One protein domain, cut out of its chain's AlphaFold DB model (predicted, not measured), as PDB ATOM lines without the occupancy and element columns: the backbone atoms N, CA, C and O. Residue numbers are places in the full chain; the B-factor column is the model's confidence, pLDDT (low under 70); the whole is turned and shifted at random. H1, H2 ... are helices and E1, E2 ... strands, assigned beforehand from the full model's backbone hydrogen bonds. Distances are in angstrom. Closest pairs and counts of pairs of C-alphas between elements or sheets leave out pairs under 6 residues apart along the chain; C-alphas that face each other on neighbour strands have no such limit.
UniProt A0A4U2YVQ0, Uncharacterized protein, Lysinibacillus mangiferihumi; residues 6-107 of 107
ATOM      1  N   GLU A   6     137.224 155.958 150.842       97.38
ATOM      2  CA  GLU A   6     135.946 155.990 151.535       97.38
ATOM      3  C   GLU A   6     134.860 155.652 150.506       97.38
ATOM      4  O   GLU A   6     134.906 156.142 149.373       97.38
ATOM      5  N   VAL A   7     133.940 154.761 150.875       97.69
ATOM      6  CA  VAL A   7     132.842 154.310 150.012       97.69
ATOM      7  C   VAL A   7     131.554 154.383 150.816       97.69
ATOM      8  O   VAL A   7     131.437 153.701 151.835       97.69
ATOM      9  N   GLU A   8     130.612 155.199 150.358       97.50
ATOM     10  CA  GLU A   8     129.256 155.263 150.897       97.50
ATOM     11  C   GLU A   8     128.313 154.486 149.978       97.50
ATOM     12  O   GLU A   8     128.413 154.566 148.752       97.50
ATOM     13  N   VAL A   9     127.420 153.702 150.582       94.56
ATOM     14  CA  VAL A   9     126.385 152.943 149.879       94.56
ATOM     15  C   VAL A   9     125.053 153.230 150.556       94.56
ATOM     16  O   VAL A   9     124.886 152.925 151.738       94.56
ATOM     17  N   VAL A  10     124.109 153.782 149.798       94.44
ATOM     18  CA  VAL A  10     122.724 154.003 150.225       94.44
ATOM     19  C   VAL A  10     121.826 153.087 149.402       94.44
ATOM     20  O   VAL A  10     121.933 153.050 148.179       94.44
ATOM     21  N   ARG A  11     120.954 152.324 150.067       92.81
ATOM     22  CA  ARG A  11     119.990 151.428 149.415       92.81
ATOM     23  C   ARG A  11     118.602 151.601 150.010       92.81
ATOM     24  O   ARG A  11     118.463 151.677 151.232       92.81
ATOM     25  N   THR A  12     117.591 151.571 149.147       95.06
ATOM     26  CA  THR A  12     116.180 151.541 149.543       95.06
ATOM     27  C   THR A  12     115.553 150.198 149.173       95.06
ATOM     28  O   THR A  12     115.322 149.923 147.998       95.06
ATOM     29  N   ASP A  13     115.208 149.394 150.180       95.50
ATOM     30  CA  ASP A  13     114.438 148.156 150.006       95.50
ATOM     31  C   ASP A  13     112.979 148.367 150.450       95.50
ATOM     32  O   ASP A  13     112.708 149.124 151.390       95.50
ATOM     33  N   LYS A  14     112.022 147.685 149.806       96.62
ATOM     34  CA  LYS A  14     110.602 147.705 150.211       96.62
ATOM     35  C   LYS A  14     110.066 146.297 150.410       96.62
ATOM     36  O   LYS A  14     110.212 145.439 149.542       96.62
ATOM     37  N   TYR A  15     109.370 146.097 151.525       97.50
ATOM     38  CA  TYR A  15     108.812 144.804 151.906       97.50
ATOM     39  C   TYR A  15     107.311 144.899 152.160       97.50
ATOM     40  O   TYR A  15     106.830 145.877 152.732       97.50
ATOM     41  N   VAL A  16     106.585 143.854 151.773       98.38
ATOM     42  CA  VAL A  16     105.230 143.583 152.265       98.38
ATOM     43  C   VAL A  16     105.332 142.351 153.149       98.38
ATOM     44  O   VAL A  16     105.683 141.283 152.656       98.38
ATOM     45  N   ILE A  17     105.079 142.511 154.446       98.50
ATOM     46  CA  ILE A  17     105.228 141.451 155.449       98.50
ATOM     47  C   ILE A  17     103.852 141.156 156.031       98.50
ATOM     48  O   ILE A  17     103.174 142.058 156.523       98.50
ATOM     49  N   GLU A  18     103.456 139.896 155.949       98.62
ATOM     50  CA  GLU A  18     102.248 139.348 156.549       98.62
ATOM     51  C   GLU A  18     102.610 138.668 157.870       98.62
ATOM     52  O   GLU A  18     103.583 137.911 157.935       98.62
ATOM     53  N   LEU A  19     101.829 138.976 158.908       98.38
ATOM     54  CA  LEU A  19     101.957 138.433 160.255       98.38
ATOM     55  C   LEU A  19     100.593 137.884 160.688       98.38
ATOM     56  O   LEU A  19      99.603 138.616 160.650       98.38
ATOM     57  N   ASP A  20     100.540 136.616 161.083       97.94
ATOM     58  CA  ASP A  20      99.317 135.969 161.563       97.94
ATOM     59  C   ASP A  20      99.132 136.207 163.070       97.94
ATOM     60  O   ASP A  20      99.729 135.527 163.908       97.94
ATOM     61  N   GLU A  21      98.274 137.168 163.416       96.75
ATOM     62  CA  GLU A  21      97.925 137.526 164.799       96.75
ATOM     63  C   GLU A  21      97.234 136.384 165.565       96.75
ATOM     64  O   GLU A  21      97.233 136.377 166.791       96.75
ATOM     65  N   SER A  22      96.681 135.377 164.875       97.19
ATOM     66  CA  SER A  22      96.115 134.203 165.554       97.19
ATOM     67  C   SER A  22      97.180 133.260 166.124       97.19
ATOM     68  O   SER A  22      96.876 132.456 167.002       97.19
ATOM     69  N   VAL A  23      98.422 133.366 165.637       96.81
ATOM     70  CA  VAL A  23      99.590 132.631 166.143       96.81
ATOM     71  C   VAL A  23     100.483 133.549 166.975       96.81
ATOM     72  O   VAL A  23     100.976 133.146 168.025       96.81
ATOM     73  N   MET A  24     100.678 134.786 166.516       97.06
ATOM     74  CA  MET A  24     101.383 135.850 167.235       97.06
ATOM     75  C   MET A  24     100.425 136.586 168.184       97.06
ATOM     76  O   MET A  24     100.318 137.811 168.142       97.06
ATOM     77  N   ASP A  25      99.702 135.821 169.000       96.88
ATOM     78  CA  ASP A  25      98.737 136.344 169.966       96.88
ATOM     79  C   ASP A  25      99.426 136.999 171.180       96.88
ATOM     80  O   ASP A  25     100.652 136.989 171.306       96.88
ATOM     81  N   ASP A  26      98.640 137.545 172.114       96.75
ATOM     82  CA  ASP A  26      99.162 138.195 173.327       96.75
ATOM     83  C   ASP A  26     100.119 137.292 174.128       96.75
ATOM     84  O   ASP A  26     101.102 137.771 174.697       96.75
ATOM     85  N   SER A  27      99.861 135.979 174.173       96.88
ATOM     86  CA  SER A  27     100.711 135.040 174.906       96.88
ATOM     87  C   SER A  27     102.047 134.834 174.204       96.88
ATOM     88  O   SER A  27     103.079 134.724 174.872       96.88
ATOM     89  N   TRP A  28     102.040 134.742 172.875       97.06
ATOM     90  CA  TRP A  28     103.259 134.652 172.084       97.06
ATOM     91  C   TRP A  28     104.061 135.954 172.165       97.06
ATOM     92  O   TRP A  28     105.265 135.909 172.416       97.06
ATOM     93  N   MET A  29     103.393 137.103 172.027       96.75
ATOM     94  CA  MET A  29     104.003 138.433 172.103       96.75
ATOM     95  C   MET A  29     104.693 138.653 173.454       96.75
ATOM     96  O   MET A  29     105.857 139.048 173.485       96.75
ATOM     97  N   GLU A  30     104.031 138.320 174.566       97.06
ATOM     98  CA  GLU A  30     104.619 138.404 175.909       97.06
ATOM     99  C   GLU A  30     105.836 137.473 176.054       97.06
ATOM    100  O   GLU A  30     106.874 137.868 176.588       97.06
ATOM    101  N   ASN A  31     105.751 136.237 175.551       96.69
ATOM    102  CA  ASN A  31     106.874 135.301 175.616       96.69
ATOM    103  C   ASN A  31     108.077 135.784 174.793       96.69
ATOM    104  O   ASN A  31     109.217 135.725 175.262       96.69
ATOM    105  N   PHE A  32     107.820 136.288 173.586       97.38
ATOM    106  CA  PHE A  32     108.848 136.865 172.732       97.38
ATOM    107  C   PHE A  32     109.491 138.080 173.405       97.38
ATOM    108  O   PHE A  32     110.718 138.167 173.449       97.38
ATOM    109  N   TYR A  33     108.682 138.972 173.983       96.81
ATOM    110  CA  TYR A  33     109.145 140.155 174.706       96.81
ATOM    111  C   TYR A  33     110.131 139.794 175.826       96.81
ATOM    112  O   TYR A  33     111.195 140.400 175.947       96.81
ATOM    113  N   GLN A  34     109.813 138.771 176.621       96.69
ATOM    114  CA  GLN A  34     110.623 138.366 177.775       96.69
ATOM    115  C   GLN A  34     111.943 137.669 177.415       96.69
ATOM    116  O   GLN A  34     112.860 137.636 178.243       96.69
ATOM    117  N   HIS A  35     112.044 137.060 176.231       95.88
ATOM    118  CA  HIS A  35     113.159 136.167 175.892       95.88
ATOM    119  C   HIS A  35     113.977 136.587 174.671       95.88
ATOM    120  O   HIS A  35     115.125 136.157 174.560       95.88
ATOM    121  N   MET A  36     113.412 137.397 173.775       94.75
ATOM    122  CA  MET A  36     114.039 137.789 172.511       94.75
ATOM    123  C   MET A  36     114.289 139.300 172.471       94.75
ATOM    124  O   MET A  36     115.366 139.767 172.845       94.75
ATOM    125  N   HIS A  37     113.302 140.077 172.027       92.56
ATOM    126  CA  HIS A  37     113.383 141.532 171.939       92.56
ATOM    127  C   HIS A  37     112.134 142.162 172.538       92.56
ATOM    128  O   HIS A  37     111.046 141.624 172.367       92.56
ATOM    129  N   GLU A  38     112.293 143.333 173.154       95.56
ATOM    130  CA  GLU A  38     111.231 144.118 173.797       95.56
ATOM    131  C   GLU A  38     110.264 144.744 172.762       95.56
ATOM    132  O   GLU A  38     110.175 145.962 172.598       95.56
ATOM    133  N   PHE A  39     109.583 143.904 171.977       96.50
ATOM    134  CA  PHE A  39     108.635 144.300 170.939       96.50
ATOM    135  C   PHE A  39     107.205 144.140 171.443       96.50
ATOM    136  O   PHE A  39     106.723 143.037 171.656       96.50
ATOM    137  N   GLU A  40     106.507 145.262 171.588       93.19
ATOM    138  CA  GLU A  40     105.133 145.294 172.112       93.19
ATOM    139  C   GLU A  40     104.068 145.349 171.001       93.19
ATOM    140  O   GLU A  40     102.891 145.577 171.262       93.19
ATOM    141  N   SER A  41     104.460 145.224 169.728       96.94
ATOM    142  CA  SER A  41     103.511 145.298 168.608       96.94
ATOM    143  C   SER A  41     104.002 144.564 167.369       96.94
ATOM    144  O   SER A  41     105.196 144.584 167.062       96.94
ATOM    145  N   LEU A  42     103.069 144.028 166.578       97.94
ATOM    146  CA  LEU A  42     103.351 143.410 165.276       97.94
ATOM    147  C   LEU A  42     104.144 144.334 164.335       97.94
ATOM    148  O   LEU A  42     105.003 143.874 163.587       97.94
ATOM    149  N   ALA A  43     103.933 145.652 164.416       98.19
ATOM    150  CA  ALA A  43     104.706 146.626 163.646       98.19
ATOM    151  C   ALA A  43     106.212 146.572 163.967       98.19
ATOM    152  O   ALA A  43     107.035 146.689 163.059       98.19
ATOM    153  N   LYS A  44     106.583 146.347 165.234       98.12
ATOM    154  CA  LYS A  44     107.986 146.183 165.646       98.12
ATOM    155  C   LYS A  44     108.586 144.865 165.170       98.12
ATOM    156  O   LYS A  44     109.742 144.848 164.750       98.12
ATOM    157  N   HIS A  45     107.792 143.799 165.137       98.12
ATOM    158  CA  HIS A  45     108.210 142.541 164.518       98.12
ATOM    159  C   HIS A  45     108.463 142.712 163.017       98.12
ATOM    160  O   HIS A  45     109.530 142.339 162.534       98.12
ATOM    161  N   ALA A  46     107.539 143.345 162.284       98.31
ATOM    162  CA  ALA A  46     107.707 143.625 160.857       98.31
ATOM    163  C   ALA A  46     108.949 144.492 160.577       98.31
ATOM    164  O   ALA A  46     109.717 144.191 159.662       98.31
ATOM    165  N   GLU A  47     109.186 145.527 161.393       98.25
ATOM    166  CA  GLU A  47     110.392 146.360 161.325       98.25
ATOM    167  C   GLU A  47     111.663 145.510 161.485       98.25
ATOM    168  O   GLU A  47     112.586 145.604 160.675       98.25
ATOM    169  N   HIS A  48     111.700 144.644 162.496       97.06
ATOM    170  CA  HIS A  48     112.849 143.786 162.754       97.06
ATOM    171  C   HIS A  48     113.093 142.771 161.629       97.06
ATOM    172  O   HIS A  48     114.229 142.615 161.180       97.06
ATOM    173  N   ILE A  49     112.035 142.131 161.124       97.62
ATOM    174  CA  ILE A  49     112.111 141.194 159.997       97.62
ATOM    175  C   ILE A  49     112.682 141.896 158.757       97.62
ATOM    176  O   ILE A  49     113.602 141.373 158.127       97.62
ATOM    177  N   ALA A  50     112.203 143.105 158.442       97.25
ATOM    178  CA  ALA A  50     112.712 143.906 157.327       97.25
ATOM    179  C   ALA A  50     114.201 144.257 157.497       97.25
ATOM    180  O   ALA A  50     114.983 144.114 156.554       97.25
ATOM    181  N   GLN A  51     114.619 144.665 158.701       95.81
ATOM    182  CA  GLN A  51     116.028 144.946 158.990       95.81
ATOM    183  C   GLN A  51     116.904 143.701 158.818       95.81
ATOM    184  O   GLN A  51     117.984 143.779 158.229       95.81
ATOM    185  N   TYR A  52     116.458 142.546 159.320       95.56
ATOM    186  CA  TYR A  52     117.212 141.298 159.220       95.56
ATOM    187  C   TYR A  52     117.335 140.839 157.766       95.56
ATOM    188  O   TYR A  52     118.426 140.477 157.313       95.56
ATOM    189  N   ARG A  53     116.233 140.937 157.011       94.69
ATOM    190  CA  ARG A  53     116.198 140.649 155.579       94.69
ATOM    191  C   ARG A  53     117.207 141.508 154.824       94.69
ATOM    192  O   ARG A  53     118.100 140.949 154.193       94.69
ATOM    193  N   ALA A  54     117.143 142.830 154.981       94.31
ATOM    194  CA  ALA A  54     118.040 143.762 154.303       94.31
ATOM    195  C   ALA A  54     119.526 143.493 154.611       94.31
ATOM    196  O   ALA A  54     120.379 143.611 153.730       94.31
ATOM    197  N   ARG A  55     119.847 143.112 155.853       92.31
ATOM    198  CA  ARG A  55     121.233 142.923 156.308       92.31
ATOM    199  C   ARG A  55     121.845 141.583 155.916       92.31
ATOM    200  O   ARG A  55     123.047 141.537 155.667       92.31
ATOM    201  N   PHE A  56     121.060 140.506 155.925       92.19
ATOM    202  CA  PHE A  56     121.614 139.146 155.897       92.19
ATOM    203  C   PHE A  56     121.034 138.246 154.811       92.19
ATOM    204  O   PHE A  56     121.731 137.346 154.350       92.19
ATOM    205  N   ASN A  57     119.786 138.480 154.401       90.12
ATOM    206  CA  ASN A  57     119.066 137.591 153.489       90.12
ATOM    207  C   ASN A  57     118.693 138.266 152.157       90.12
ATOM    208  O   ASN A  57     118.075 137.623 151.318       90.12
ATOM    209  N   ASN A  58     119.060 139.529 151.942       90.06
ATOM    210  CA  ASN A  58     118.827 140.256 150.695       90.06
ATOM    211  C   ASN A  58     119.347 139.463 149.475       90.06
ATOM    212  O   ASN A  58     120.406 138.831 149.528       90.06
ATOM    213  N   GLY A  59     118.539 139.410 148.412       89.06
ATOM    214  CA  GLY A  59     118.809 138.609 147.216       89.06
ATOM    215  C   GLY A  59     118.559 137.097 147.364       89.06
ATOM    216  O   GLY A  59     118.708 136.351 146.395       89.06
ATOM    217  N   SER A  60     118.163 136.602 148.544       91.44
ATOM    218  CA  SER A  60     117.793 135.191 148.737       91.44
ATOM    219  C   SER A  60     116.423 134.872 148.130       91.44
ATOM    220  O   SER A  60     115.474 135.639 148.282       91.44
ATOM    221  N   TYR A  61     116.295 133.678 147.544       91.88
ATOM    222  CA  TYR A  61     115.035 133.117 147.027       91.88
ATOM    223  C   TYR A  61     114.042 132.660 148.116       91.88
ATOM    224  O   TYR A  61     112.941 132.221 147.792       91.88
ATOM    225  N   TYR A  62     114.438 132.738 149.388       93.50
ATOM    226  CA  TYR A  62     113.658 132.346 150.569       93.50
ATOM    227  C   TYR A  62     113.722 133.448 151.624       93.50
ATOM    228  O   TYR A  62     114.667 134.240 151.592       93.50
ATOM    229  N   GLY A  63     112.789 133.472 152.580       92.94
ATOM    230  CA  GLY A  63     112.760 134.487 153.643       92.94
ATOM    231  C   GLY A  63     113.975 134.409 154.576       92.94
ATOM    232  O   GLY A  63     114.521 135.444 154.970       92.94
ATOM    233  N   GLY A  64     114.481 133.191 154.787       91.88
ATOM    234  CA  GLY A  64     115.676 132.899 155.568       91.88
ATOM    235  C   GLY A  64     115.391 132.770 157.062       91.88
ATOM    236  O   GLY A  64     114.267 132.971 157.524       91.88
ATOM    237  N   PHE A  65     116.436 132.430 157.810       92.75
ATOM    238  CA  PHE A  65     116.351 132.238 159.251       92.75
ATOM    239  C   PHE A  65     116.512 133.566 159.995       92.75
ATOM    240  O   PHE A  65     117.462 134.314 159.732       92.75
ATOM    241  N   ILE A  66     115.619 133.831 160.947       93.75
ATOM    242  CA  ILE A  66     115.668 134.979 161.854       93.75
ATOM    243  C   ILE A  66     115.557 134.459 163.287       93.75
ATOM    244  O   ILE A  66     114.634 133.717 163.627       93.75
ATOM    245  N   GLU A  67     116.502 134.840 164.146       90.00
ATOM    246  CA  GLU A  67     116.454 134.484 165.566       90.00
ATOM    247  C   GLU A  67     115.151 135.002 166.198       90.00
ATOM    248  O   GLU A  67     114.715 136.116 165.922       90.00
ATOM    249  N   GLY A  68     114.476 134.154 166.978       91.88
ATOM    250  CA  GLY A  68     113.132 134.434 167.497       91.88
ATOM    251  C   GLY A  68     111.975 133.995 166.592       91.88
ATOM    252  O   GLY A  68     110.894 133.733 167.107       91.88
ATOM    253  N   TYR A  69     112.200 133.843 165.282       94.38
ATOM    254  CA  TYR A  69     111.164 133.461 164.309       94.38
ATOM    255  C   TYR A  69     111.504 132.195 163.525       94.38
ATOM    256  O   TYR A  69     110.693 131.753 162.731       94.38
ATOM    257  N   GLY A  70     112.693 131.610 163.660       93.38
ATOM    258  CA  GLY A  70     113.063 130.466 162.826       93.38
ATOM    259  C   GLY A  70     113.147 130.820 161.334       93.38
ATOM    260  O   GLY A  70     113.491 131.942 160.965       93.38
ATOM    261  N   GLU A  71     112.868 129.849 160.467       93.56
ATOM    262  CA  GLU A  71     112.788 130.044 159.017       93.56
ATOM    263  C   GLU A  71     111.435 130.664 158.644       93.56
ATOM    264  O   GLU A  71     110.375 130.073 158.879       93.56
ATOM    265  N   ILE A  72     111.469 131.834 158.008       94.62
ATOM    266  CA  ILE A  72     110.264 132.524 157.535       94.62
ATOM    267  C   ILE A  72     110.081 132.358 156.026       94.62
ATOM    268  O   ILE A  72     111.045 132.175 155.271       94.62
ATOM    269  N   ALA A  73     108.834 132.433 155.570       95.88
ATOM    270  CA  ALA A  73     108.525 132.285 154.156       95.88
ATOM    271  C   ALA A  73     108.826 133.570 153.363       95.88
ATOM    272  O   ALA A  73     108.676 134.687 153.862       95.88
ATOM    273  N   LEU A  74     109.220 133.401 152.101       96.56
ATOM    274  CA  LEU A  74     109.167 134.447 151.075       96.56
ATOM    275  C   LEU A  74     108.243 133.959 149.967       96.56
ATOM    276  O   LEU A  74     108.523 132.934 149.344       96.56
ATOM    277  N   GLU A  75     107.137 134.663 149.751       96.94
ATOM    278  CA  GLU A  75     106.087 134.268 148.806       96.94
ATOM    279  C   GLU A  75     105.638 132.807 149.026       96.94
ATOM    280  O   GLU A  75     105.467 132.036 148.080       96.94
ATOM    281  N   GLY A  76     105.519 132.398 150.296       95.12
ATOM    282  CA  GLY A  76     105.157 131.030 150.687       95.12
ATOM    283  C   GLY A  76     106.265 129.976 150.530       95.12
ATOM    284  O   GLY A  76     106.003 128.793 150.729       95.12
ATOM    285  N   LYS A  77     107.497 130.360 150.169       93.25
ATOM    286  CA  LYS A  77     108.635 129.438 150.002       93.25
ATOM    287  C   LYS A  77     109.558 129.466 151.217       93.25
ATOM    288  O   LYS A  77     109.972 130.537 151.659       93.25
ATOM    289  N   VAL A  78     109.966 128.283 151.671       91.81
ATOM    290  CA  VAL A  78     110.910 128.067 152.780       91.81
ATOM    291  C   VAL A  78     112.085 127.206 152.322       91.81
ATOM    292  O   VAL A  78     111.922 126.351 151.448       91.81
ATOM    293  N   ARG A  79     113.285 127.451 152.868       82.50
ATOM    294  CA  ARG A  79     114.501 126.736 152.446       82.50
ATOM    295  C   ARG A  79     114.697 125.392 153.152       82.50
ATOM    296  O   ARG A  79     115.233 124.470 152.539       82.50
ATOM    297  N   GLN A  80     114.384 125.326 154.448       70.44
ATOM    298  CA  GLN A  80     114.702 124.200 155.339       70.44
ATOM    299  C   GLN A  80     113.465 123.405 155.781       70.44
ATOM    300  O   GLN A  80     112.334 123.796 155.512       70.44
ATOM    301  N   ASP A  81     113.746 122.272 156.437       63.78
ATOM    302  CA  ASP A  81     112.815 121.340 157.083       63.78
ATOM    303  C   ASP A  81     111.699 122.059 157.864       63.78
ATOM    304  O   ASP A  81     111.958 123.028 158.584       63.78
ATOM    305  N   GLU A  82     110.470 121.546 157.750       64.81
ATOM    306  CA  GLU A  82     109.238 122.102 158.334       64.81
ATOM    307  C   GLU A  82     109.367 122.352 159.847       64.81
ATOM    308  O   GLU A  82     108.730 123.249 160.390       64.81
ATOM    309  N   ASN A  83     110.252 121.609 160.519       79.50
ATOM    310  CA  ASN A  83     110.510 121.692 161.956       79.50
ATOM    311  C   ASN A  83     111.034 123.053 162.446       79.50
ATOM    312  O   ASN A  83     110.896 123.361 163.628       79.50
ATOM    313  N   TRP A  84     111.663 123.846 161.575       84.81
ATOM    314  CA  TRP A  84     112.204 125.165 161.928       84.81
ATOM    315  C   TRP A  84     111.412 126.312 161.308       84.81
ATOM    316  O   TRP A  84     111.782 127.471 161.489       84.81
ATOM    317  N   HIS A  85     110.345 126.001 160.573       92.00
ATOM    318  CA  HIS A  85     109.513 127.001 159.933       92.00
ATOM    319  C   HIS A  85     108.547 127.630 160.935       92.00
ATOM    320  O   HIS A  85     107.818 126.927 161.636       92.00
ATOM    321  N   PHE A  86     108.496 128.961 160.958       94.50
ATOM    322  CA  PHE A  86     107.449 129.687 161.660       94.50
ATOM    323  C   PHE A  86     106.388 130.172 160.664       94.50
ATOM    324  O   PHE A  86     106.627 131.127 159.919       94.50
ATOM    325  N   PRO A  87     105.212 129.523 160.629       93.00
ATOM    326  CA  PRO A  87     104.204 129.760 159.596       93.00
ATOM    327  C   PRO A  87     103.482 131.101 159.735       93.00
ATOM    328  O   PRO A  87     102.832 131.536 158.791       93.00
ATOM    329  N   ALA A  88     103.610 131.771 160.882       96.94
ATOM    330  CA  ALA A  88     102.943 133.043 161.137       96.94
ATOM    331  C   ALA A  88     103.578 134.232 160.404       96.94
ATOM    332  O   ALA A  88     103.042 135.332 160.479       96.94
ATOM    333  N   VAL A  89     104.723 134.044 159.739       97.69
ATOM    334  CA  VAL A  89     105.457 135.124 159.070       97.69
ATOM    335  C   VAL A  89     105.711 134.777 157.612       97.69
ATOM    336  O   VAL A  89     106.374 133.786 157.287       97.69
ATOM    337  N   ASN A  90     105.260 135.663 156.727       98.00
ATOM    338  CA  ASN A  90     105.492 135.556 155.295       98.00
ATOM    339  C   ASN A  90     105.854 136.923 154.708       98.00
ATOM    340  O   ASN A  90     105.100 137.891 154.807       98.00
ATOM    341  N   ILE A  91     107.010 137.014 154.056       98.06
ATOM    342  CA  ILE A  91     107.339 138.171 153.228       98.06
ATOM    343  C   ILE A  91     106.613 137.969 151.897       98.06
ATOM    344  O   ILE A  91     107.023 137.162 151.070       98.06
ATOM    345  N   LEU A  92     105.515 138.690 151.683       98.00
ATOM    346  CA  LEU A  92     104.711 138.604 150.461       98.00
ATOM    347  C   LEU A  92     105.396 139.246 149.258       98.00
ATOM    348  O   LEU A  92     105.095 138.899 148.120       98.00
ATOM    349  N   LYS A  93     106.274 140.221 149.501       96.00
ATOM    350  CA  LYS A  93     107.028 140.908 148.455       96.00
ATOM    351  C   LYS A  93     108.322 141.477 149.018       96.00
ATOM    352  O   LYS A  93     108.296 142.094 150.082       96.00
ATOM    353  N   ALA A  94     109.413 141.313 148.277       95.75
ATOM    354  CA  ALA A  94     110.709 141.918 148.555       95.75
ATOM    355  C   ALA A  94     111.206 142.634 147.290       95.75
ATOM    356  O   ALA A  94     111.717 142.002 146.368       95.75
ATOM    357  N   ASP A  95     111.011 143.953 147.232       93.81
ATOM    358  CA  ASP A  95     111.579 144.799 146.183       93.81
ATOM    359  C   ASP A  95     112.966 145.253 146.649       93.81
ATOM    360  O   ASP A  95     113.116 146.268 147.330       93.81
ATOM    361  N   GLU A  96     113.965 144.452 146.299       92.44
ATOM    362  CA  GLU A  96     115.358 144.590 146.720       92.44
ATOM    363  C   GLU A  96     116.253 144.964 145.538       92.44
ATOM    364  O   GLU A  96     115.936 144.655 144.391       92.44
ATOM    365  N   ASP A  97     117.374 145.626 145.823       85.62
ATOM    366  CA  ASP A  97     118.447 145.926 144.858       85.62
ATOM    367  C   ASP A  97     118.029 146.751 143.621       85.62
ATOM    368  O   ASP A  97     118.752 146.822 142.627       85.62
ATOM    369  N   ASN A  98     116.873 147.418 143.686       86.56
ATOM    370  CA  ASN A  98     116.354 148.259 142.603       86.56
ATOM    371  C   ASN A  98     116.806 149.727 142.697       86.56
ATOM    372  O   ASN A  98     116.759 150.437 141.693       86.56
ATOM    373  N   ASP A  99     117.206 150.188 143.884       90.50
ATOM    374  CA  ASP A  99     117.529 151.589 144.181       90.50
ATOM    375  C   ASP A  99     118.766 151.658 145.090       90.50
ATOM    376  O   ASP A  99     118.664 151.520 146.313       90.50
ATOM    377  N   ILE A 100     119.947 151.756 144.465       94.31
ATOM    378  CA  ILE A 100     121.257 151.768 145.130       94.31
ATOM    379  C   ILE A 100     122.089 152.935 144.590       94.31
ATOM    380  O   ILE A 100     122.388 152.998 143.396       94.31
ATOM    381  N   GLU A 101     122.535 153.804 145.492       94.94
ATOM    382  CA  GLU A 101     123.480 154.886 145.227       94.94
ATOM    383  C   GLU A 101     124.839 154.541 145.854       94.94
ATOM    384  O   GLU A 101     124.914 154.076 146.994       94.94
ATOM    385  N   VAL A 102     125.924 154.735 145.095       96.44
ATOM    386  CA  VAL A 102     127.295 154.457 145.549       96.44
ATOM    387  C   VAL A 102     128.188 155.653 145.255       96.44
ATOM    388  O   VAL A 102     128.386 156.014 144.094       96.44
ATOM    389  N   GLU A 103     128.794 156.213 146.299       96.12
ATOM    390  CA  GLU A 103     129.775 157.292 146.196       96.12
ATOM    391  C   GLU A 103     131.162 156.807 146.635       96.12
ATOM    392  O   GLU A 103     131.310 156.109 147.638       96.12
ATOM    393  N   VAL A 104     132.202 157.168 145.875       96.94
ATOM    394  CA  VAL A 104     133.587 156.740 146.134       96.94
ATOM    395  C   VAL A 104     134.517 157.943 146.154       96.94
ATOM    396  O   VAL A 104     134.569 158.722 145.200       96.94
ATOM    397  N   LYS A 105     135.328 158.044 147.208       96.88
ATOM    398  CA  LYS A 105     136.306 159.115 147.402       96.88
ATOM    399  C   LYS A 105     137.657 158.550 147.829       96.88
ATOM    400  O   LYS A 105     137.740 157.761 148.761       96.88
ATOM    401  N   GLU A 106     138.736 158.958 147.170       95.19
ATOM    402  CA  GLU A 106     140.099 158.616 147.601       95.19
ATOM    403  C   GLU A 106     140.540 159.494 148.788       95.19
ATOM    404  O   GLU A 106     140.292 160.703 148.776       95.19
ATOM    405  N   ILE A 107     141.195 158.893 149.791       94.62
ATOM    406  CA  ILE A 107     141.668 159.553 151.028       94.62
ATOM    407  C   ILE A 107     143.113 159.193 151.399       94.62
ATOM    408  O   ILE A 107     143.625 158.136 150.959       94.62
TER     409      ILE A 107
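This is residues 6 to 107 of the 107 residues of an uncharacterized protein of Lysinibacillus mangiferihumi (UniProt A0A4U2YVQ0). A strongly twisted, curled sheet of four strands, E2, E5, E4 and E3, has one long helix, H2, running across one of its faces, while the shorter helix H1 sits off the sheet beyond the first residues of H2. From this body a two-stranded arm, E1 beside E6, sticks out and makes much of the length. The printed part has 102 residues, with two named helices and six named strands in the order E1, E2, H1, H2, E3, E4, E5, E6; the class is mixed, helices and strands. The larger sheet runs E2, E5, E4, E3 and is mixed; the pair E1 and E6 is antiparallel. The whole is elongated, 53 by 28 by 20 A, and only just loose, close to compact, with a radius of gyration of the C-alphas of 15.6 A.

In the larger sheet, E2 is residues 14 to 19, 16.2 A long, E5 residues 85 to 95, 22.6 A, E4 residues 70 to 74, 13.0 A, and E3 residues 64 to 66, 6.6 A. E5 bends by 89 degrees at residue 88. H2, residues 42 to 57, is 20.5 A long, from C-alpha 42 at (103.351, 143.410, 165.276) to C-alpha 57 at (119.066, 137.591, 153.489). H1, residues 26 to 35, is 14.4 A long. In the arm, E1 is residues 6 to 11, 16.7 A, from C-alpha 6 at (135.946, 155.990, 151.535), and E6 is residues 100 to 106, 20.2 A, ending with C-alpha 106 at (140.099, 158.616, 147.601).

E2 and E5 are antiparallel, with N 18 and O 90 2.8 A apart, within hydrogen-bond range. E5 and E4 are parallel, with N 91 and O 73 at 2.9 A. E3 and E4 form a hairpin, with N 66 and O 70 at 2.8 A. H2 is on this sheet, two layers with the helix on one face, at a height over the sheet of 7.0 A; it runs across the strands, at 69 degrees to E5 on the local plane. The closest C-alphas of E2 and H2 are those of Ile 17 and Ala 46, 6.3 A apart. E2, H1, H2 and E3 form a split strand-helix-strand unit, two strands running the same way with E5 and E4 between them, and its crossover is left-handed. H1 is not on the sheet and only just apart from H2, the closest C-alphas being 8.5 A apart. E1 runs on into E2 at 52 degrees; E1 and E6 are antiparallel, with N 6 and O 105 at 2.8 A. In H1 and H2 every O i to N i+4 pair is within hydrogen-bond range.

The two C-alphas farthest apart, those of Ser 22 and Ile 107, are 54.1 A apart. The printed part has no cut and no long link. The mean pLDDT of the printed part is 94.0; residues 81 to 82, between E4 and E5, are under 70.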